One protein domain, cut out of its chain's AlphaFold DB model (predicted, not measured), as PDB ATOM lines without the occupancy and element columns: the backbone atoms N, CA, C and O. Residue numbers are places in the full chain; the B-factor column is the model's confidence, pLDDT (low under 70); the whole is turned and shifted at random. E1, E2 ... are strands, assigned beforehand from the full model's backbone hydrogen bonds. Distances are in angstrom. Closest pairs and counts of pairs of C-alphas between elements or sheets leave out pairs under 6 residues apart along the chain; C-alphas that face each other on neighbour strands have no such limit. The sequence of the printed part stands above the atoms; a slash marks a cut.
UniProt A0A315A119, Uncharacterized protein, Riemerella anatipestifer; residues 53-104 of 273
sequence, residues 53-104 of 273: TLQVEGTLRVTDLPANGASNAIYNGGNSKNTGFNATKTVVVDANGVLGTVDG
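AT A GLANCE: This is residues 53 to 104 of the 273 residues of an uncharacterized protein of Riemerella anatipestifer (UniProt A0A315A119). This domain has little regular structure: a two-stranded hairpin of E2 and E3, and a long winding stretch, residues 57 to 88, which arcs from the short strand E1 round to the start of E2. Residues 58 to 63 stand free. The printed part has 52 residues with no named helix and three named strands in the order E1, E2, E3; the two-stranded sheet is antiparallel, and the class is all strand, with 13 residues in named elements. It is loose, with a radius of gyration of the C-alphas of 13.5 A and spans of 35 by 26 by 18 A.

IN THESE COORDINATES: E2, residues 89 to 93, is 13.0 A long and begins at C-alpha 89 (188.872, 192.504, 156.695). E3, residues 99 to 103, is 13.8 A long and ends at C-alpha 103 (191.752, 196.229, 158.353). E1, residues 54 to 56, is 6.8 A long.

HOW THE PARTS SIT: E2 and E3 form a hairpin, antiparallel at 142 degrees. The C-alphas of 91 and 101 face each other at 4.6 A. N 100 and O 92, 2.8 A, and N 92 and O 100, 3.0 A, are within hydrogen-bond range. E1 pairs with no named strand and is apart from E2 and E3.

THE WHOLE: The two farthest C-alphas, of Asn 79 and Ala 95, are 36.5 A apart. The link E1 to E2 is long. The printed part has no cut, and no printed residue is under 70 in pLDDT.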
ATOM      1  N   THR A  53     172.982 201.613 147.402       92.75
ATOM      2  CA  THR A  53     172.817 200.596 146.343       92.75
ATOM      3  C   THR A  53     171.949 199.427 146.800       92.75
ATOM      4  O   THR A  53     171.119 198.945 146.034       92.75
ATOM      5  N   LEU A  54     172.107 199.002 148.053       94.00
ATOM      6  CA  LEU A  54     171.196 198.092 148.736       94.00
ATOM      7  C   LEU A  54     170.831 198.723 150.077       94.00
ATOM      8  O   LEU A  54     171.704 198.909 150.920       94.00
ATOM      9  N   GLN A  55     169.553 199.032 150.275       94.62
ATOM     10  CA  GLN A  55     169.042 199.574 151.530       94.62
ATOM     11  C   GLN A  55     167.914 198.695 152.052       94.62
ATOM     12  O   GLN A  55     166.962 198.392 151.331       94.62
ATOM     13  N   VAL A  56     168.017 198.305 153.318       95.81
ATOM     14  CA  VAL A  56     166.996 197.528 154.017       95.81
ATOM     15  C   VAL A  56     166.490 198.360 155.184       95.81
ATOM     16  O   VAL A  56     167.183 198.510 156.185       95.81
ATOM     17  N   GLU A  57     165.275 198.893 155.073       94.69
ATOM     18  CA  GLU A  57     164.591 199.544 156.195       94.69
ATOM     19  C   GLU A  57     163.905 198.477 157.062       94.69
ATOM     20  O   GLU A  57     162.686 198.293 157.039       94.69
ATOM     21  N   GLY A  58     164.729 197.705 157.776       92.94
ATOM     22  CA  GLY A  58     164.314 196.567 158.593       92.94
ATOM     23  C   GLY A  58     165.500 195.710 159.043       92.94
ATOM     24  O   GLY A  58     166.631 196.181 159.129       92.94
ATOM     25  N   THR A  59     165.254 194.431 159.326       94.12
ATOM     26  CA  THR A  59     166.294 193.479 159.748       94.12
ATOM     27  C   THR A  59     166.755 192.609 158.579       94.12
ATOM     28  O   THR A  59     165.937 191.984 157.905       94.12
ATOM     29  N   LEU A  60     168.072 192.503 158.378       93.75
ATOM     30  CA  LEU A  60     168.676 191.555 157.442       93.75
ATOM     31  C   LEU A  60     169.087 190.271 158.178       93.75
ATOM     32  O   LEU A  60     169.885 190.313 159.110       93.75
ATOM     33  N   ARG A  61     168.589 189.114 157.725       94.56
ATOM     34  CA  ARG A  61     169.072 187.793 158.153       94.56
ATOM     35  C   ARG A  61     169.798 187.120 156.993       94.56
ATOM     36  O   ARG A  61     169.190 186.869 155.958       94.56
ATOM     37  N   VAL A  62     171.064 186.767 157.197       94.38
ATOM     38  CA  VAL A  62     171.848 185.959 156.252       94.38
ATOM     39  C   VAL A  62     171.979 184.554 156.827       94.38
ATOM     40  O   VAL A  62     172.492 184.378 157.928       94.38
ATOM     41  N   THR A  63     171.451 183.551 156.126       93.94
ATOM     42  CA  THR A  63     171.395 182.166 156.631       93.94
ATOM     43  C   THR A  63     172.691 181.393 156.443       93.94
ATOM     44  O   THR A  63     172.903 180.398 157.125       93.94
ATOM     45  N   ASP A  64     173.530 181.825 155.508       91.62
ATOM     46  CA  ASP A  64     174.746 181.130 155.113       91.62
ATOM     47  C   ASP A  64     175.869 182.154 154.932       91.62
ATOM     48  O   ASP A  64     175.885 182.923 153.970       91.62
ATOM     49  N   LEU A  65     176.766 182.192 155.916       92.81
ATOM     50  CA  LEU A  65     177.964 183.022 155.924       92.81
ATOM     51  C   LEU A  65     179.184 182.101 156.024       92.81
ATOM     52  O   LEU A  65     179.266 181.307 156.964       92.81
ATOM     53  N   PRO A  66     180.140 182.185 155.086       93.50
ATOM     54  CA  PRO A  66     181.313 181.329 155.114       93.50
ATOM     55  C   PRO A  66     182.237 181.708 156.278       93.50
ATOM     56  O   PRO A  66     182.525 182.882 156.513       93.50
ATOM     57  N   ALA A  67     182.751 180.705 156.987       90.50
ATOM     58  CA  ALA A  67     183.823 180.908 157.956       90.50
ATOM     59  C   ALA A  67     185.145 181.213 157.236       90.50
ATOM     60  O   ALA A  67     185.401 180.685 156.151       90.50
ATOM     61  N   ASN A  68     186.013 182.027 157.846       90.69
ATOM     62  CA  ASN A  68     187.354 182.264 157.310       90.69
ATOM     63  C   ASN A  68     188.108 180.935 157.102       90.69
ATOM     64  O   ASN A  68     188.150 180.100 158.003       90.69
ATOM     65  N   GLY A  69     188.704 180.754 155.924       91.75
ATOM     66  CA  GLY A  69     189.414 179.538 155.528       91.75
ATOM     67  C   GLY A  69     188.512 178.418 154.996       91.75
ATOM     68  O   GLY A  69     189.023 177.361 154.622       91.75
ATOM     69  N   ALA A  70     187.189 178.608 154.935       94.06
ATOM     70  CA  ALA A  70     186.279 177.589 154.422       94.06
ATOM     71  C   ALA A  70     186.551 177.293 152.936       94.06
ATOM     72  O   ALA A  70     186.585 178.191 152.094       94.06
ATOM     73  N   SER A  71     186.714 176.011 152.607       94.94
ATOM     74  CA  SER A  71     186.841 175.533 151.225       94.94
ATOM     75  C   SER A  71     185.466 175.413 150.564       94.94
ATOM     76  O   SER A  71     184.493 175.102 151.245       94.94
ATOM     77  N   ASN A  72     185.385 175.621 149.242       93.69
ATOM     78  CA  ASN A  72     184.140 175.489 148.463       93.69
ATOM     79  C   ASN A  72     182.952 176.249 149.079       93.69
ATOM     80  O   ASN A  72     181.840 175.734 149.176       93.69
ATOM     81  N   ALA A  73     183.201 177.473 149.541       93.31
ATOM     82  CA  ALA A  73     182.296 178.210 150.413       93.31
ATOM     83  C   ALA A  73     181.533 179.334 149.693       93.31
ATOM     84  O   ALA A  73     180.446 179.718 150.137       93.31
ATOM     85  N   ILE A  74     182.064 179.827 148.568       94.56
ATOM     86  CA  ILE A  74     181.456 180.905 147.778       94.56
ATOM     87  C   ILE A  74     181.227 180.492 146.320       94.56
ATOM     88  O   ILE A  74     181.956 179.668 145.756       94.56
ATOM     89  N   TYR A  75     180.195 181.087 145.719       94.19
ATOM     90  CA  TYR A  75     179.964 181.054 144.278       94.19
ATOM     91  C   TYR A  75     180.908 182.037 143.594       94.19
ATOM     92  O   TYR A  75     181.083 183.161 144.061       94.19
ATOM     93  N   ASN A  76     181.474 181.634 142.465       90.56
ATOM     94  CA  ASN A  76     182.312 182.496 141.640       90.56
ATOM     95  C   ASN A  76     181.896 182.349 140.170       90.56
ATOM     96  O   ASN A  76     182.554 181.677 139.383       90.56
ATOM     97  N   GLY A  77     180.712 182.875 139.840       90.75
ATOM     98  CA  GLY A  77     180.148 182.861 138.483       90.75
ATOM     99  C   GLY A  77     179.499 181.547 138.017       90.75
ATOM    100  O   GLY A  77     178.936 181.518 136.928       90.75
ATOM    101  N   GLY A  78     179.545 180.475 138.815       91.31
ATOM    102  CA  GLY A  78     178.903 179.184 138.516       91.31
ATOM    103  C   GLY A  78     177.691 178.861 139.398       91.31
ATOM    104  O   GLY A  78     177.365 179.599 140.323       91.31
ATOM    105  N   ASN A  79     177.065 177.704 139.154       93.75
ATOM    106  CA  ASN A  79     175.879 177.222 139.889       93.75
ATOM    107  C   ASN A  79     176.215 176.397 141.145       93.75
ATOM    108  O   ASN A  79     175.332 175.815 141.778       93.75
ATOM    109  N   SER A  80     177.490 176.299 141.510       93.75
ATOM    110  CA  SER A  80     177.947 175.547 142.679       93.75
ATOM    111  C   SER A  80     179.053 176.307 143.396       93.75
ATOM    112  O   SER A  80     179.823 177.033 142.765       93.75
ATOM    113  N   LYS A  81     179.138 176.130 144.717       94.25
ATOM    114  CA  LYS A  81     180.225 176.691 145.514       94.25
ATOM    115  C   LYS A  81     181.484 175.853 145.312       94.25
ATOM    116  O   LYS A  81     181.502 174.669 145.629       94.25
ATOM    117  N   ASN A  82     182.525 176.464 144.766       94.06
ATOM    118  CA  ASN A  82     183.792 175.796 144.438       94.06
ATOM    119  C   ASN A  82     185.020 176.665 144.739       94.06
ATOM    120  O   ASN A  82     186.144 176.297 144.415       94.06
ATOM    121  N   THR A  83     184.804 177.840 145.328       95.06
ATOM    122  CA  THR A  83     185.868 178.789 145.645       95.06
ATOM    123  C   THR A  83     185.997 178.896 147.162       95.06
ATOM    124  O   THR A  83     184.994 178.913 147.882       95.06
ATOM    125  N   GLY A  84     187.233 178.913 147.659       94.56
ATOM    126  CA  GLY A  84     187.514 179.105 149.080       94.56
ATOM    127  C   GLY A  84     187.220 180.537 149.533       94.56
ATOM    128  O   GLY A  84     187.322 181.477 148.748       94.56
ATOM    129  N   PHE A  85     186.869 180.705 150.805       95.31
ATOM    130  CA  PHE A  85     186.699 182.013 151.428       95.31
ATOM    131  C   PHE A  85     187.900 182.331 152.320       95.31
ATOM    132  O   PHE A  85     188.135 181.645 153.313       95.31
ATOM    133  N   ASN A  86     188.651 183.377 151.976       92.62
ATOM    134  CA  ASN A  86     189.752 183.895 152.786       92.62
ATOM    135  C   ASN A  86     189.427 185.329 153.206       92.62
ATOM    136  O   ASN A  86     189.439 186.245 152.381       92.62
ATOM    137  N   ALA A  87     189.080 185.511 154.474       91.38
ATOM    138  CA  ALA A  87     188.717 186.806 155.016       91.38
ATOM    139  C   ALA A  87     189.971 187.673 155.198       91.38
ATOM    140  O   ALA A  87     190.974 187.231 155.752       91.38
ATOM    141  N   THR A  88     189.900 188.931 154.767       89.00
ATOM    142  CA  THR A  88     191.014 189.898 154.857       89.00
ATOM    143  C   THR A  88     190.690 191.115 155.720       89.00
ATOM    144  O   THR A  88     191.591 191.843 156.134       89.00
ATOM    145  N   LYS A  89     189.402 191.345 155.980       88.94
ATOM    146  CA  LYS A  89     188.872 192.504 156.695       88.94
ATOM    147  C   LYS A  89     187.731 192.076 157.607       88.94
ATOM    148  O   LYS A  89     187.058 191.077 157.344       88.94
ATOM    149  N   THR A  90     187.484 192.881 158.630       88.50
ATOM    150  CA  THR A  90     186.322 192.743 159.511       88.50
ATOM    151  C   THR A  90     185.218 193.675 159.032       88.50
ATOM    152  O   THR A  90     185.477 194.853 158.786       88.50
ATOM    153  N   VAL A  91     183.993 193.160 158.899       91.56
ATOM    154  CA  VAL A  91     182.816 193.987 158.595       91.56
ATOM    155  C   VAL A  91     182.365 194.685 159.872       91.56
ATOM    156  O   VAL A  91     182.202 194.046 160.910       91.56
ATOM    157  N   VAL A  92     182.170 195.995 159.784       92.31
ATOM    158  CA  VAL A  92     181.709 196.851 160.883       92.31
ATOM    159  C   VAL A  92     180.504 197.662 160.426       92.31
ATOM    160  O   VAL A  92     180.212 197.719 159.234       92.31
ATOM    161  N   VAL A  93     179.811 198.295 161.365       94.31
ATOM    162  CA  VAL A  93     178.669 199.168 161.084       94.31
ATOM    163  C   VAL A  93     178.922 200.551 161.678       94.31
ATOM    164  O   VAL A  93     179.469 200.654 162.777       94.31
ATOM    165  N   ASP A  94     178.576 201.605 160.939       94.00
ATOM    166  CA  ASP A  94     178.643 202.982 161.431       94.00
ATOM    167  C   ASP A  94     177.377 203.383 162.219       94.00
ATOM    168  O   ASP A  94     176.444 202.597 162.396       94.00
ATOM    169  N   ALA A  95     177.324 204.633 162.686       93.88
ATOM    170  CA  ALA A  95     176.181 205.154 163.440       93.88
ATOM    171  C   ALA A  95     174.875 205.256 162.622       93.88
ATOM    172  O   ALA A  95     173.802 205.365 163.211       93.88
ATOM    173  N   ASN A  96     174.949 205.215 161.286       92.06
ATOM    174  CA  ASN A  96     173.798 205.282 160.382       92.06
ATOM    175  C   ASN A  96     173.330 203.889 159.922       92.06
ATOM    176  O   ASN A  96     172.414 203.793 159.106       92.06
ATOM    177  N   GLY A  97     173.946 202.810 160.418       90.75
ATOM    178  CA  GLY A  97     173.621 201.443 160.011       90.75
ATOM    179  C   GLY A  97     174.272 201.011 158.693       90.75
ATOM    180  O   GLY A  97     173.905 199.967 158.152       90.75
ATOM    181  N   VAL A  98     175.231 201.781 158.166       93.94
ATOM    182  CA  VAL A  98     175.939 201.460 156.921       93.94
ATOM    183  C   VAL A  98     177.072 200.480 157.216       93.94
ATOM    184  O   VAL A  98     177.899 200.704 158.102       93.94
ATOM    185  N   LEU A  99     177.118 199.381 156.460       95.12
ATOM    186  CA  LEU A  99     178.191 198.393 156.559       95.12
ATOM    187  C   LEU A  99     179.476 198.927 155.918       95.12
ATOM    188  O   LEU A  99     179.486 199.348 154.762       95.12
ATOM    189  N   GLY A 100     180.573 198.843 156.662       92.94
ATOM    190  CA  GLY A 100     181.923 199.174 156.224       92.94
ATOM    191  C   GLY A 100     182.916 198.075 156.586       92.94
ATOM    192  O   GLY A 100     182.546 196.973 156.994       92.94
ATOM    193  N   THR A 101     184.207 198.375 156.448       94.12
ATOM    194  CA  THR A 101     185.277 197.434 156.795       94.12
ATOM    195  C   THR A 101     186.401 198.110 157.559       94.12
ATOM    196  O   THR A 101     186.764 199.236 157.226       94.12
ATOM    197  N   VAL A 102     187.020 197.379 158.482       88.25
ATOM    198  CA  VAL A 102     188.316 197.727 159.080       88.25
ATOM    199  C   VAL A 102     189.371 196.694 158.692       88.25
ATOM    200  O   VAL A 102     189.044 195.551 158.359       88.25
ATOM    201  N   ASP A 103     190.636 197.109 158.693       85.62
ATOM    202  CA  ASP A 103     191.752 196.229 158.353       85.62
ATOM    203  C   ASP A 103     191.997 195.175 159.436       85.62
ATOM    204  O   ASP A 103     191.936 195.461 160.632       85.62
ATOM    205  N   GLY A 104     192.312 193.955 158.994       80.06
ATOM    206  CA  GLY A 104     192.583 192.820 159.869       80.06
ATOM    207  C   GLY A 104     191.340 192.009 160.240       80.06
ATOM    208  O   GLY A 104     190.193 192.397 159.992       80.06
TER     209      GLY A 104